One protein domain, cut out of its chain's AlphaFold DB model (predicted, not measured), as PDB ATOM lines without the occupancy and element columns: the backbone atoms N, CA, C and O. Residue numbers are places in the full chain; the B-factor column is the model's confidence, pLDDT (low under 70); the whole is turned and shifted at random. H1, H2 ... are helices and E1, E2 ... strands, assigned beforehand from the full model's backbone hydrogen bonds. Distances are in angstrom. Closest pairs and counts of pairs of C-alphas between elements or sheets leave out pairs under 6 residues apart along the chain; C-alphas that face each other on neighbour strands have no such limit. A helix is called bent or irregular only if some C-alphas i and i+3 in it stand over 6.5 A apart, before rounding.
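This is residues 11 to 104 of the 106 residues of an uncharacterized protein of Candidatus Daviesbacteria bacterium (UniProt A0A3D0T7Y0). A thin two-stranded hairpin, E1 and E2, lies along one side of the long helix H5, with E1 nearer to H5 and with its turn, residues 94 to 98, sticking out from the helices. H2 packs on the other side of H5, H1 crosses the first part of H5, and the helical hairpin of H3 and H4 lies beyond, with H4 against the beginning of H1. The printed part has 94 residues, with five named helices and then two named strands in the order H1 H2 H3 H4 H5 E1 E2; the sheet's order is E1 - E2, antiparallel, and the class is mostly helix. The whole is compact, with a radius of gyration of the C-alphas of 14.1 A, but flat, spanning 39 by 36 by 17 A.

E1 is residues 87 to 93, 18.7 A long, and E2 is residues 99 to 104, 16.1 A long, ending with C-alpha 104 at (-1.183, -18.901, 13.573). H5, residues 65 to 80, is the longest helix, 22.3 A from C-alpha 65 at (-20.407, -19.644, -0.620) to C-alpha 80. H1, residues 12 to 24, is 16.3 A long and begins with C-alpha 12 at (-15.444, -20.070, -7.856); it is neither bent nor irregular, but only just: C-alphas 18 and 21 are 6.5 A apart. H2 is residues 29 to 37, 12.3 A; H3 is residues 41 to 50, 14.3 A; H4 is residues 55 to 63, 11.7 A.

E1 and E2 form a hairpin and are antiparallel at 156 degrees, with N 88 and O 104 within hydrogen-bond range at 3.0 A and N 104 and O 88 at 3.1 A. The closest C-alphas of H5 and E1, those of Ser 75 and Phe 89, are 6.9 A apart, while H5 and E2 are apart. With residues 73 to 80 alone H5 touches H2, closest at the C-alphas of Leu 73 and Ser 29, 6.0 A, at a shallow tilt of 21 degrees, opposite ways. With residues 65 to 72 alone it touches H1, the hub, closest at the C-alphas of Phe 68 and Lys 13, 6.7 A, at a steep tilt of 51 degrees, the same way. H1 touches H2 with residue 24 alone, the C-alphas of Ile 24 and Asn 35 being the closest at 5.2 A. H1 touches H4 with residues 12 to 16 alone, closest at the C-alphas of Ala 12 and Leu 61, 4.7 A. H3 and H4 form a helical hairpin and touch, closest at the C-alphas of Ala 48 and Ile 58, 5.5 A, at a tilt of 35.4 degrees, only just steep. Every O i to N i+4 pair is within hydrogen-bond range in H2, H3 and H4; in H1 6 of 9 are, and in H5 11 of 12.

The C-alphas farthest apart, those of Glu 55 and Asn 85, are 39.8 A from each other. The printed part has no cut and no long link. The mean pLDDT of the printed part is 84.4, and residues 87 to 104 are under 70.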
ATOM      1  N   ASN A  11     -12.091 -19.058 -11.249       89.12
ATOM      2  CA  ASN A  11     -12.600 -20.163 -10.443       89.12
ATOM      3  C   ASN A  11     -13.575 -19.605  -9.397       89.12
ATOM      4  O   ASN A  11     -13.587 -18.399  -9.153       89.12
ATOM      5  N   ALA A  12     -14.396 -20.467  -8.797       90.38
ATOM      6  CA  ALA A  12     -15.444 -20.070  -7.856       90.38
ATOM      7  C   ALA A  12     -14.908 -19.171  -6.733       90.38
ATOM      8  O   ALA A  12     -15.372 -18.047  -6.561       90.38
ATOM      9  N   LYS A  13     -13.851 -19.627  -6.050       90.25
ATOM     10  CA  LYS A  13     -13.195 -18.879  -4.972       90.25
ATOM     11  C   LYS A  13     -12.720 -17.496  -5.430       90.25
ATOM     12  O   LYS A  13     -13.024 -16.500  -4.792       90.25
ATOM     13  N   GLY A  14     -12.021 -17.417  -6.560       90.56
ATOM     14  CA  GLY A  14     -11.511 -16.153  -7.084       90.56
ATOM     15  C   GLY A  14     -12.619 -15.206  -7.541       90.56
ATOM     16  O   GLY A  14     -12.471 -13.996  -7.408       90.56
ATOM     17  N   VAL A  15     -13.739 -15.733  -8.050       93.38
ATOM     18  CA  VAL A  15     -14.920 -14.918  -8.362       93.38
ATOM     19  C   VAL A  15     -15.536 -14.358  -7.083       93.38
ATOM     20  O   VAL A  15     -15.830 -13.165  -7.037       93.38
ATOM     21  N   PHE A  16     -15.669 -15.180  -6.041       94.06
ATOM     22  CA  PHE A  16     -16.151 -14.732  -4.740       94.06
ATOM     23  C   PHE A  16     -15.262 -13.619  -4.172       94.06
ATOM     24  O   PHE A  16     -15.733 -12.505  -3.958       94.06
ATOM     25  N   GLU A  17     -13.965 -13.887  -4.004       91.31
ATOM     26  CA  GLU A  17     -13.006 -12.963  -3.387       91.31
ATOM     27  C   GLU A  17     -12.899 -11.635  -4.141       91.31
ATOM     28  O   GLU A  17     -12.737 -10.583  -3.531       91.31
ATOM     29  N   LYS A  18     -12.986 -11.665  -5.475       92.19
ATOM     30  CA  LYS A  18     -12.778 -10.470  -6.296       92.19
ATOM     31  C   LYS A  18     -14.045  -9.649  -6.529       92.19
ATOM     32  O   LYS A  18     -13.939  -8.441  -6.718       92.19
ATOM     33  N   TYR A  19     -15.219 -10.279  -6.575       92.81
ATOM     34  CA  TYR A  19     -16.444  -9.616  -7.045       92.81
ATOM     35  C   TYR A  19     -17.607  -9.651  -6.059       92.81
ATOM     36  O   TYR A  19     -18.520  -8.835  -6.197       92.81
ATOM     37  N   ILE A  20     -17.595 -10.578  -5.101       93.94
ATOM     38  CA  ILE A  20     -18.650 -10.709  -4.093       93.94
ATOM     39  C   ILE A  20     -18.164 -10.140  -2.765       93.94
ATOM     40  O   ILE A  20     -18.796  -9.223  -2.256       93.94
ATOM     41  N   ALA A  21     -17.013 -10.599  -2.262       93.94
ATOM     42  CA  ALA A  21     -16.468 -10.173  -0.974       93.94
ATOM     43  C   ALA A  21     -16.396  -8.636  -0.823       93.94
ATOM     44  O   ALA A  21     -16.936  -8.125   0.153       93.94
ATOM     45  N   PRO A  22     -15.881  -7.854  -1.797       93.62
ATOM     46  CA  PRO A  22     -15.809  -6.397  -1.654       93.62
ATOM     47  C   PRO A  22     -17.169  -5.694  -1.578       93.62
ATOM     48  O   PRO A  22     -17.220  -4.532  -1.199       93.62
ATOM     49  N   LYS A  23     -18.253  -6.361  -1.992       93.00
ATOM     50  CA  LYS A  23     -19.612  -5.804  -1.961       93.00
ATOM     51  C   LYS A  23     -20.362  -6.119  -0.673       93.00
ATOM     52  O   LYS A  23     -21.335  -5.439  -0.384       93.00
ATOM     53  N   ILE A  24     -19.962  -7.178   0.027       94.81
ATOM     54  CA  ILE A  24     -20.608  -7.605   1.273       94.81
ATOM     55  C   ILE A  24     -19.854  -7.123   2.506       94.81
ATOM     56  O   ILE A  24     -20.473  -7.010   3.553       94.81
ATOM     57  N   ILE A  25     -18.551  -6.831   2.395       94.44
ATOM     58  CA  ILE A  25     -17.757  -6.295   3.507       94.44
ATOM     59  C   ILE A  25     -18.360  -4.956   3.953       94.44
ATOM     60  O   ILE A  25     -18.319  -3.979   3.205       94.44
ATOM     61  N   GLY A  26     -18.928  -4.947   5.158       92.06
ATOM     62  CA  GLY A  26     -19.428  -3.766   5.852       92.06
ATOM     63  C   GLY A  26     -18.359  -3.108   6.723       92.06
ATOM     64  O   GLY A  26     -17.161  -3.367   6.582       92.06
ATOM     65  N   LYS A  27     -18.798  -2.246   7.641       94.00
ATOM     66  CA  LYS A  27     -17.944  -1.570   8.628       94.00
ATOM     67  C   LYS A  27     -17.342  -2.547   9.644       94.00
ATOM     68  O   LYS A  27     -16.224  -2.332  10.103       94.00
ATOM     69  N   ASP A  28     -18.090  -3.597   9.976       93.81
ATOM     70  CA  ASP A  28     -17.770  -4.619  10.963       93.81
ATOM     71  C   ASP A  28     -18.311  -5.993  10.525       93.81
ATOM     72  O   ASP A  28     -18.951  -6.136   9.473       93.81
ATOM     73  N   SER A  29     -17.959  -7.026  11.282       93.31
ATOM     74  CA  SER A  29     -18.241  -8.414  10.941       93.31
ATOM     75  C   SER A  29     -19.740  -8.714  10.981       93.31
ATOM     76  O   SER A  29     -20.222  -9.457  10.124       93.31
ATOM     77  N   ASP A  30     -20.485  -8.068  11.877       94.62
ATOM     78  CA  ASP A  30     -21.944  -8.167  11.964       94.62
ATOM     79  C   ASP A  30     -22.632  -7.577  10.725       94.62
ATOM     80  O   ASP A  30     -23.520  -8.205  10.135       94.62
ATOM     81  N   GLU A  31     -22.200  -6.398  10.270       96.19
ATOM     82  CA  GLU A  31     -22.716  -5.796   9.041       96.19
ATOM     83  C   GLU A  31     -22.362  -6.652   7.818       96.19
ATOM     84  O   GLU A  31     -23.196  -6.836   6.932       96.19
ATOM     85  N   THR A  32     -21.171  -7.256   7.780       95.88
ATOM     86  CA  THR A  32     -20.791  -8.169   6.693       95.88
ATOM     87  C   THR A  32     -21.655  -9.422   6.640       95.88
ATOM     88  O   THR A  32     -22.059  -9.835   5.549       95.88
ATOM     89  N   ILE A  33     -21.962 -10.025   7.793       95.12
ATOM     90  CA  ILE A  33     -22.893 -11.160   7.875       95.12
ATOM     91  C   ILE A  33     -24.268 -10.726   7.374       95.12
ATOM     92  O   ILE A  33     -24.842 -11.388   6.511       95.12
ATOM     93  N   THR A  34     -24.757  -9.583   7.855       96.56
ATOM     94  CA  THR A  34     -26.058  -9.032   7.462       96.56
ATOM     95  C   THR A  34     -26.131  -8.835   5.949       96.56
ATOM     96  O   THR A  34     -27.031  -9.371   5.302       96.56
ATOM     97  N   ASN A  35     -25.142  -8.159   5.359       95.81
ATOM     98  CA  ASN A  35     -25.053  -7.933   3.918       95.81
ATOM     99  C   ASN A  35     -25.018  -9.245   3.133       95.81
ATOM    100  O   ASN A  35     -25.715  -9.379   2.129       95.81
ATOM    101  N   PHE A  36     -24.241 -10.234   3.583       95.50
ATOM    102  CA  PHE A  36     -24.194 -11.539   2.931       95.50
ATOM    103  C   PHE A  36     -25.548 -12.252   2.964       95.50
ATOM    104  O   PHE A  36     -25.969 -12.792   1.944       95.50
ATOM    105  N   CYS A  37     -26.251 -12.222   4.098       93.06
ATOM    106  CA  CYS A  37     -27.558 -12.857   4.254       93.06
ATOM    107  C   CYS A  37     -28.654 -12.229   3.378       93.06
ATOM    108  O   CYS A  37     -29.659 -12.887   3.120       93.06
ATOM    109  N   THR A  38     -28.468 -11.000   2.882       94.38
ATOM    110  CA  THR A  38     -29.376 -10.407   1.881       94.38
ATOM    111  C   THR A  38     -29.197 -10.979   0.472       94.38
ATOM    112  O   THR A  38     -30.063 -10.785  -0.382       94.38
ATOM    113  N   LEU A  39     -28.087 -11.676   0.202       92.94
ATOM    114  CA  LEU A  39     -27.815 -12.275  -1.100       92.94
ATOM    115  C   LEU A  39     -28.476 -13.649  -1.208       92.94
ATOM    116  O   LEU A  39     -28.233 -14.546  -0.401       92.94
ATOM    117  N   ASP A  40     -29.261 -13.841  -2.263       89.75
ATOM    118  CA  ASP A  40     -29.947 -15.097  -2.539       89.75
ATOM    119  C   ASP A  40     -29.161 -15.996  -3.511       89.75
ATOM    120  O   ASP A  40     -28.130 -15.623  -4.075       89.75
ATOM    121  N   TYR A  41     -29.673 -17.207  -3.736       89.81
ATOM    122  CA  TYR A  41     -29.122 -18.155  -4.710       89.81
ATOM    123  C   TYR A  41     -28.914 -17.521  -6.097       89.81
ATOM    124  O   TYR A  41     -27.868 -17.724  -6.728       89.81
ATOM    125  N   ASN A  42     -29.899 -16.748  -6.569       92.69
ATOM    126  CA  ASN A  42     -29.896 -16.175  -7.911       92.69
ATOM    127  C   ASN A  42     -28.751 -15.187  -8.080       92.69
ATOM    128  O   ASN A  42     -28.081 -15.207  -9.110       92.69
ATOM    129  N   TYR A  43     -28.454 -14.382  -7.059       94.56
ATOM    130  CA  TYR A  43     -27.309 -13.485  -7.077       94.56
ATOM    131  C   TYR A  43     -26.001 -14.235  -7.376       94.56
ATOM    132  O   TYR A  43     -25.266 -13.871  -8.302       94.56
ATOM    133  N   PHE A  44     -25.719 -15.322  -6.647       93.50
ATOM    134  CA  PHE A  44     -24.507 -16.122  -6.860       93.50
ATOM    135  C   PHE A  44     -24.501 -16.788  -8.237       93.50
ATOM    136  O   PHE A  44     -23.471 -16.773  -8.916       93.50
ATOM    137  N   TYR A  45     -25.640 -17.320  -8.684       93.25
ATOM    138  CA  TYR A  45     -25.779 -17.939 -10.002       93.25
ATOM    139  C   TYR A  45     -25.559 -16.932 -11.148       93.25
ATOM    140  O   TYR A  45     -24.795 -17.194 -12.083       93.25
ATOM    141  N   HIS A  46     -26.150 -15.738 -11.062       94.56
ATOM    142  CA  HIS A  46     -25.982 -14.666 -12.044       94.56
ATOM    143  C   HIS A  46     -24.547 -14.140 -12.088       94.56
ATOM    144  O   HIS A  46     -24.000 -13.904 -13.164       94.56
ATOM    145  N   ILE A  47     -23.885 -14.004 -10.936       93.56
ATOM    146  CA  ILE A  47     -22.458 -13.666 -10.894       93.56
ATOM    147  C   ILE A  47     -21.624 -14.774 -11.557       93.56
ATOM    148  O   ILE A  47     -20.743 -14.483 -12.369       93.56
ATOM    149  N   ALA A  48     -21.909 -16.043 -11.257       91.69
ATOM    150  CA  ALA A  48     -21.174 -17.180 -11.808       91.69
ATOM    151  C   ALA A  48     -21.256 -17.237 -13.342       91.69
ATOM    152  O   ALA A  48     -20.238 -17.387 -14.023       91.69
ATOM    153  N   THR A  49     -22.467 -17.070 -13.875       90.56
ATOM    154  CA  THR A  49     -22.749 -17.044 -15.316       90.56
ATOM    155  C   THR A  49     -22.140 -15.814 -15.988       90.56
ATOM    156  O   THR A  49     -21.473 -15.956 -17.015       90.56
ATOM    157  N   LYS A  50     -22.241 -14.628 -15.368       93.12
ATOM    158  CA  LYS A  50     -21.609 -13.385 -15.848       93.12
ATOM    159  C   LYS A  50     -20.099 -13.525 -16.048       93.12
ATOM    160  O   LYS A  50     -19.551 -12.957 -16.988       93.12
ATOM    161  N   PHE A  51     -19.417 -14.277 -15.183       91.44
ATOM    162  CA  PHE A  51     -17.975 -14.529 -15.293       91.44
ATOM    163  C   PHE A  51     -17.625 -15.841 -16.004       91.44
ATOM    164  O   PHE A  51     -16.471 -16.280 -15.937       91.44
ATOM    165  N   SER A  52     -18.600 -16.436 -16.699       90.50
ATOM    166  CA  SER A  52     -18.459 -17.640 -17.522       90.50
ATOM    167  C   SER A  52     -17.829 -18.814 -16.766       90.50
ATOM    168  O   SER A  52     -16.978 -19.537 -17.297       90.50
ATOM    169  N   LEU A  53     -18.217 -19.000 -15.500       90.50
ATOM    170  CA  LEU A  53     -17.842 -20.190 -14.746       90.50
ATOM    171  C   LEU A  53     -18.494 -21.429 -15.379       90.50
ATOM    172  O   LEU A  53     -19.650 -21.404 -15.784       90.50
ATOM    173  N   LYS A  54     -17.746 -22.534 -15.449       90.75
ATOM    174  CA  LYS A  54     -18.293 -23.840 -15.858       90.75
ATOM    175  C   LYS A  54     -19.284 -24.347 -14.812       90.75
ATOM    176  O   LYS A  54     -19.085 -24.052 -13.640       90.75
ATOM    177  N   GLU A  55     -20.235 -25.201 -15.183       88.94
ATOM    178  CA  GLU A  55     -21.263 -25.742 -14.270       88.94
ATOM    179  C   GLU A  55     -20.708 -26.214 -12.920       88.94
ATOM    180  O   GLU A  55     -21.130 -25.723 -11.880       88.94
ATOM    181  N   ARG A  56     -19.658 -27.049 -12.911       89.00
ATOM    182  CA  ARG A  56     -19.012 -27.496 -11.660       89.00
ATOM    183  C   ARG A  56     -18.516 -26.338 -10.780       89.00
ATOM    184  O   ARG A  56     -18.534 -26.434  -9.556       89.00
ATOM    185  N   GLN A  57     -18.034 -25.256 -11.390       91.94
ATOM    186  CA  GLN A  57     -17.596 -24.047 -10.685       91.94
ATOM    187  C   GLN A  57     -18.779 -23.187 -10.231       91.94
ATOM    188  O   GLN A  57     -18.688 -22.595  -9.164       91.94
ATOM    189  N   ILE A  58     -19.882 -23.153 -10.984       91.81
ATOM    190  CA  ILE A  58     -21.134 -22.528 -10.538       91.81
ATOM    191  C   ILE A  58     -21.634 -23.248  -9.283       91.81
ATOM    192  O   ILE A  58     -21.807 -22.610  -8.248       91.81
ATOM    193  N   SER A  59     -21.747 -24.581  -9.325       89.56
ATOM    194  CA  SER A  59     -22.127 -25.389  -8.161       89.56
ATOM    195  C   SER A  59     -21.176 -25.177  -6.988       89.56
ATOM    196  O   SER A  59     -21.621 -25.124  -5.851       89.56
ATOM    197  N   SER A  60     -19.876 -24.998  -7.248       90.44
ATOM    198  CA  SER A  60     -18.912 -24.693  -6.189       90.44
ATOM    199  C   SER A  60     -19.115 -23.293  -5.598       90.44
ATOM    200  O   SER A  60     -19.005 -23.129  -4.391       90.44
ATOM    201  N   LEU A  61     -19.409 -22.281  -6.424       91.50
ATOM    202  CA  LEU A  61     -19.650 -20.918  -5.946       91.50
ATOM    203  C   LEU A  61     -20.899 -20.851  -5.076       91.50
ATOM    204  O   LEU A  61     -20.871 -20.219  -4.032       91.50
ATOM    205  N   VAL A  62     -21.968 -21.514  -5.503       91.62
ATOM    206  CA  VAL A  62     -23.244 -21.501  -4.792       91.62
ATOM    207  C   VAL A  62     -23.227 -22.439  -3.580       91.62
ATOM    208  O   VAL A  62     -23.707 -22.071  -2.510       91.62
ATOM    209  N   GLY A  63     -22.653 -23.635  -3.728       88.25
ATOM    210  CA  GLY A  63     -22.625 -24.672  -2.693       88.25
ATOM    211  C   GLY A  63     -21.602 -24.434  -1.581       88.25
ATOM    212  O   GLY A  63     -21.838 -24.863  -0.460       88.25
ATOM    213  N   PHE A  64     -20.503 -23.722  -1.858       87.50
ATOM    214  CA  PHE A  64     -19.461 -23.400  -0.868       87.50
ATOM    215  C   PHE A  64     -19.350 -21.894  -0.576       87.50
ATOM    216  O   PHE A  64     -18.330 -21.437  -0.059       87.50
ATOM    217  N   LYS A  65     -20.383 -21.098  -0.892       89.00
ATOM    218  CA  LYS A  65     -20.407 -19.644  -0.620       89.00
ATOM    219  C   LYS A  65     -20.115 -19.312   0.848       89.00
ATOM    220  O   LYS A  65     -19.382 -18.367   1.120       89.00
ATOM    221  N   ASP A  66     -20.633 -20.125   1.765       89.62
ATOM    222  CA  ASP A  66     -20.506 -19.922   3.209       89.62
ATOM    223  C   ASP A  66     -19.056 -20.173   3.661       89.62
ATOM    224  O   ASP A  66     -18.500 -19.440   4.475       89.62
ATOM    225  N   GLU A  67     -18.373 -21.131   3.031       88.25
ATOM    226  CA  GLU A  67     -16.950 -21.392   3.263       88.25
ATOM    227  C   GLU A  67     -16.065 -20.215   2.811       88.25
ATOM    228  O   GLU A  67     -15.077 -19.862   3.464       88.25
ATOM    229  N   PHE A  68     -16.416 -19.584   1.686       89.56
ATOM    230  CA  PHE A  68     -15.718 -18.392   1.204       89.56
ATOM    231  C   PHE A  68     -16.007 -17.162   2.074       89.56
ATOM    232  O   PHE A  68     -15.119 -16.321   2.265       89.56
ATOM    233  N   LEU A  69     -17.210 -17.082   2.649       92.06
ATOM    234  CA  LEU A  69     -17.563 -16.058   3.623       92.06
ATOM    235  C   LEU A  69     -16.715 -16.179   4.894       92.06
ATOM    236  O   LEU A  69     -16.170 -15.170   5.325       92.06
ATOM    237  N   ILE A  70     -16.529 -17.381   5.453       90.62
ATOM    238  CA  ILE A  70     -15.729 -17.588   6.680       90.62
ATOM    239  C   ILE A  70     -14.331 -16.972   6.548       90.62
ATOM    240  O   ILE A  70     -13.873 -16.259   7.439       90.62
ATOM    241  N   LEU A  71     -13.659 -17.186   5.411       86.56
ATOM    242  CA  LEU A  71     -12.339 -16.591   5.150       86.56
ATOM    243  C   LEU A  71     -12.373 -15.058   5.160       86.56
ATOM    244  O   LEU A  71     -11.441 -14.416   5.654       86.56
ATOM    245  N   THR A  72     -13.446 -14.487   4.614       90.19
ATOM    246  CA  THR A  72     -13.676 -13.041   4.573       90.19
ATOM    247  C   THR A  72     -13.915 -12.496   5.979       90.19
ATOM    248  O   THR A  72     -13.239 -11.551   6.378       90.19
ATOM    249  N   LEU A  73     -14.786 -13.149   6.753       92.44
ATOM    250  CA  LEU A  73     -15.144 -12.757   8.116       92.44
ATOM    251  C   LEU A  73     -13.956 -12.807   9.067       92.44
ATOM    252  O   LEU A  73     -13.684 -11.824   9.742       92.44
ATOM    253  N   VAL A  74     -13.191 -13.901   9.085       89.12
ATOM    254  CA  VAL A  74     -12.017 -13.998   9.968       89.12
ATOM    255  C   VAL A  74     -10.999 -12.905   9.641       89.12
ATOM    256  O   VAL A  74     -10.469 -12.255  10.541       89.12
ATOM    257  N   SER A  75     -10.761 -12.646   8.352       86.19
ATOM    258  CA  SER A  75      -9.868 -11.562   7.926       86.19
ATOM    259  C   SER A  75     -10.365 -10.187   8.378       86.19
ATOM    260  O   SER A  75      -9.558  -9.297   8.640       86.19
ATOM    261  N   GLN A  76     -11.682 -10.000   8.443       89.44
ATOM    262  CA  GLN A  76     -12.298  -8.758   8.880       89.44
ATOM    263  C   GLN A  76     -12.232  -8.588  10.398       89.44
ATOM    264  O   GLN A  76     -11.753  -7.558  10.854       89.44
ATOM    265  N   ILE A  77     -12.555  -9.630  11.166       90.75
ATOM    266  CA  ILE A  77     -12.448  -9.653  12.633       90.75
ATOM    267  C   ILE A  77     -11.012  -9.346  13.076       90.75
ATOM    268  O   ILE A  77     -10.791  -8.533  13.971       90.75
ATOM    269  N   ILE A  78     -10.007  -9.932  12.411       88.88
ATOM    270  CA  ILE A  78      -8.595  -9.632  12.698       88.88
ATOM    271  C   ILE A  78      -8.294  -8.138  12.493       88.88
ATOM    272  O   ILE A  78      -7.535  -7.551  13.265       88.88
ATOM    273  N   LYS A  79      -8.878  -7.503  11.470       87.69
ATOM    274  CA  LYS A  79      -8.708  -6.063  11.221       87.69
ATOM    275  C   LYS A  79      -9.462  -5.213  12.238       87.69
ATOM    276  O   LYS A  79      -8.871  -4.280  12.774       87.69
ATOM    277  N   GLU A  80     -10.721  -5.543  12.514       89.44
ATOM    278  CA  GLU A  80     -11.587  -4.862  13.486       89.44
ATOM    279  C   GLU A  80     -10.932  -4.811  14.866       89.44
ATOM    280  O   GLU A  80     -10.831  -3.748  15.477       89.44
ATOM    281  N   LEU A  81     -10.387  -5.944  15.310       90.25
ATOM    282  CA  LEU A  81      -9.717  -6.077  16.600       90.25
ATOM    283  C   LEU A  81      -8.245  -5.626  16.578       90.25
ATOM    284  O   LEU A  81      -7.555  -5.740  17.587       90.25
ATOM    285  N   LYS A  82      -7.742  -5.116  15.442       88.31
ATOM    286  CA  LYS A  82      -6.336  -4.696  15.240       88.31
ATOM    287  C   LYS A  82      -5.313  -5.790  15.577       88.31
ATOM    288  O   LYS A  82      -4.193  -5.517  15.998       88.31
ATOM    289  N   LEU A  83      -5.686  -7.038  15.324       85.06
ATOM    290  CA  LEU A  83      -4.925  -8.247  15.633       85.06
ATOM    291  C   LEU A  83      -3.949  -8.670  14.525       85.06
ATOM    292  O   LEU A  83      -3.282  -9.694  14.649       85.06
ATOM    293  N   GLY A  84      -3.837  -7.895  13.441       76.00
ATOM    294  CA  GLY A  84      -3.034  -8.250  12.263       76.00
ATOM    295  C   GLY A  84      -1.529  -8.403  12.512       76.00
ATOM    296  O   GLY A  84      -0.853  -9.037  11.709       76.00
ATOM    297  N   ASN A  85      -1.014  -7.866  13.621       74.50
ATOM    298  CA  ASN A  85       0.386  -8.027  14.030       74.50
ATOM    299  C   ASN A  85       0.624  -9.291  14.869       74.50
ATOM    300  O   ASN A  85       1.766  -9.631  15.143       74.50
ATOM    301  N   THR A  86      -0.446  -9.956  15.303       71.50
ATOM    302  CA  THR A  86      -0.388 -11.118  16.198       71.50
ATOM    303  C   THR A  86      -0.922 -12.363  15.514       71.50
ATOM    304  O   THR A  86      -0.479 -13.460  15.826       71.50
ATOM    305  N   TYR A  87      -1.850 -12.214  14.570       69.62
ATOM    306  CA  TYR A  87      -2.544 -13.335  13.959       69.62
ATOM    307  C   TYR A  87      -2.527 -13.247  12.441       69.62
ATOM    308  O   TYR A  87      -2.851 -12.219  11.844       69.62
ATOM    309  N   SER A  88      -2.232 -14.383  11.812       69.19
ATOM    310  CA  SER A  88      -2.482 -14.604  10.391       69.19
ATOM    311  C   SER A  88      -3.455 -15.765  10.205       69.19
ATOM    312  O   SER A  88      -3.417 -16.759  10.935       69.19
ATOM    313  N   PHE A  89      -4.349 -15.635   9.221       69.31
ATOM    314  CA  PHE A  89      -5.307 -16.679   8.879       69.31
ATOM    315  C   PHE A  89      -4.985 -17.274   7.517       69.31
ATOM    316  O   PHE A  89      -4.928 -16.570   6.505       69.31
ATOM    317  N   LYS A  90      -4.804 -18.594   7.482       67.12
ATOM    318  CA  LYS A  90      -4.591 -19.324   6.238       67.12
ATOM    319  C   LYS A  90      -5.457 -20.573   6.233       67.12
ATOM    320  O   LYS A  90      -5.426 -21.382   7.155       67.12
ATOM    321  N   LYS A  91      -6.196 -20.766   5.138       64.94
ATOM    322  CA  LYS A  91      -6.830 -22.056   4.866       64.94
ATOM    323  C   LYS A  91      -5.731 -23.099   4.656       64.94
ATOM    324  O   LYS A  91      -4.909 -22.940   3.750       64.94
ATOM    325  N   VAL A  92      -5.746 -24.162   5.453       59.84
ATOM    326  CA  VAL A  92      -4.853 -25.310   5.292       59.84
ATOM    327  C   VAL A  92      -5.718 -26.491   4.887       59.84
ATOM    328  O   VAL A  92      -6.534 -26.982   5.648       59.84
ATOM    329  N   THR A  93      -5.588 -26.946   3.648       52.81
ATOM    330  CA  THR A  93      -6.197 -28.220   3.258       52.81
ATOM    331  C   THR A  93      -5.344 -29.344   3.825       52.81
ATOM    332  O   THR A  93      -4.251 -29.586   3.308       52.81
ATOM    333  N   ALA A  94      -5.820 -30.013   4.877       46.62
ATOM    334  CA  ALA A  94      -5.249 -31.288   5.282       46.62
ATOM    335  C   ALA A  94      -5.545 -32.308   4.174       46.62
ATOM    336  O   ALA A  94      -6.682 -32.468   3.721       46.62
ATOM    337  N   ASN A  95      -4.504 -32.960   3.658       47.00
ATOM    338  CA  ASN A  95      -4.689 -34.052   2.714       47.00
ATOM    339  C   ASN A  95      -5.342 -35.219   3.465       47.00
ATOM    340  O   ASN A  95      -4.661 -35.909   4.216       47.00
ATOM    341  N   ARG A  96      -6.627 -35.442   3.158       46.91
ATOM    342  CA  ARG A  96      -7.559 -36.490   3.621       46.91
ATOM    343  C   ARG A  96      -8.552 -36.007   4.688       46.91
ATOM    344  O   ARG A  96      -8.182 -35.579   5.772       46.91
ATOM    345  N   SER A  97      -9.819 -36.114   4.285       47.69
ATOM    346  CA  SER A  97     -11.085 -36.013   5.029       47.69
ATOM    347  C   SER A  97     -11.451 -34.720   5.759       47.69
ATOM    348  O   SER A  97     -12.636 -34.404   5.724       47.69
ATOM    349  N   ASP A  98     -10.517 -33.934   6.298       42.56
ATOM    350  CA  ASP A  98     -10.893 -32.800   7.156       42.56
ATOM    351  C   ASP A  98     -10.449 -31.436   6.611       42.56
ATOM    352  O   ASP A  98      -9.281 -31.184   6.302       42.56
ATOM    353  N   LEU A  99     -11.420 -30.528   6.488       46.00
ATOM    354  CA  LEU A  99     -11.174 -29.121   6.196       46.00
ATOM    355  C   LEU A  99     -10.789 -28.428   7.509       46.00
ATOM    356  O   LEU A  99     -11.633 -28.276   8.389       46.00
ATOM    357  N   SER A 100      -9.534 -28.000   7.649       56.69
ATOM    358  CA  SER A 100      -9.075 -27.279   8.837       56.69
ATOM    359  C   SER A 100      -8.663 -25.845   8.509       56.69
ATOM    360  O   SER A 100      -8.163 -25.508   7.429       56.69
ATOM    361  N   TYR A 101      -8.898 -24.958   9.464       59.88
ATOM    362  CA  TYR A 101      -8.410 -23.593   9.415       59.88
ATOM    363  C   TYR A 101      -7.342 -23.443  10.487       59.88
ATOM    364  O   TYR A 101      -7.591 -23.746  11.651       59.88
ATOM    365  N   HIS A 102      -6.155 -22.983  10.096       60.50
ATOM    366  CA  HIS A 102      -5.108 -22.666  11.055       60.50
ATOM    367  C   HIS A 102      -5.059 -21.158  11.255       60.50
ATOM    368  O   HIS A 102      -4.817 -20.385  10.322       60.50
ATOM    369  N   LEU A 103      -5.299 -20.767  12.501       58.88
ATOM    370  CA  LEU A 103      -4.926 -19.468  13.019       58.88
ATOM    371  C   LEU A 103      -3.526 -19.618  13.617       58.88
ATOM    372  O   LEU A 103      -3.310 -20.465  14.484       58.88
ATOM    373  N   SER A 104      -2.570 -18.850  13.110       60.41
ATOM    374  CA  SER A 104      -1.183 -18.901  13.573       60.41
ATOM    375  C   SER A 104      -0.790 -17.568  14.185       60.41
ATOM    376  O   SER A 104      -1.174 -16.513  13.669       60.41
TER     377      SER A 104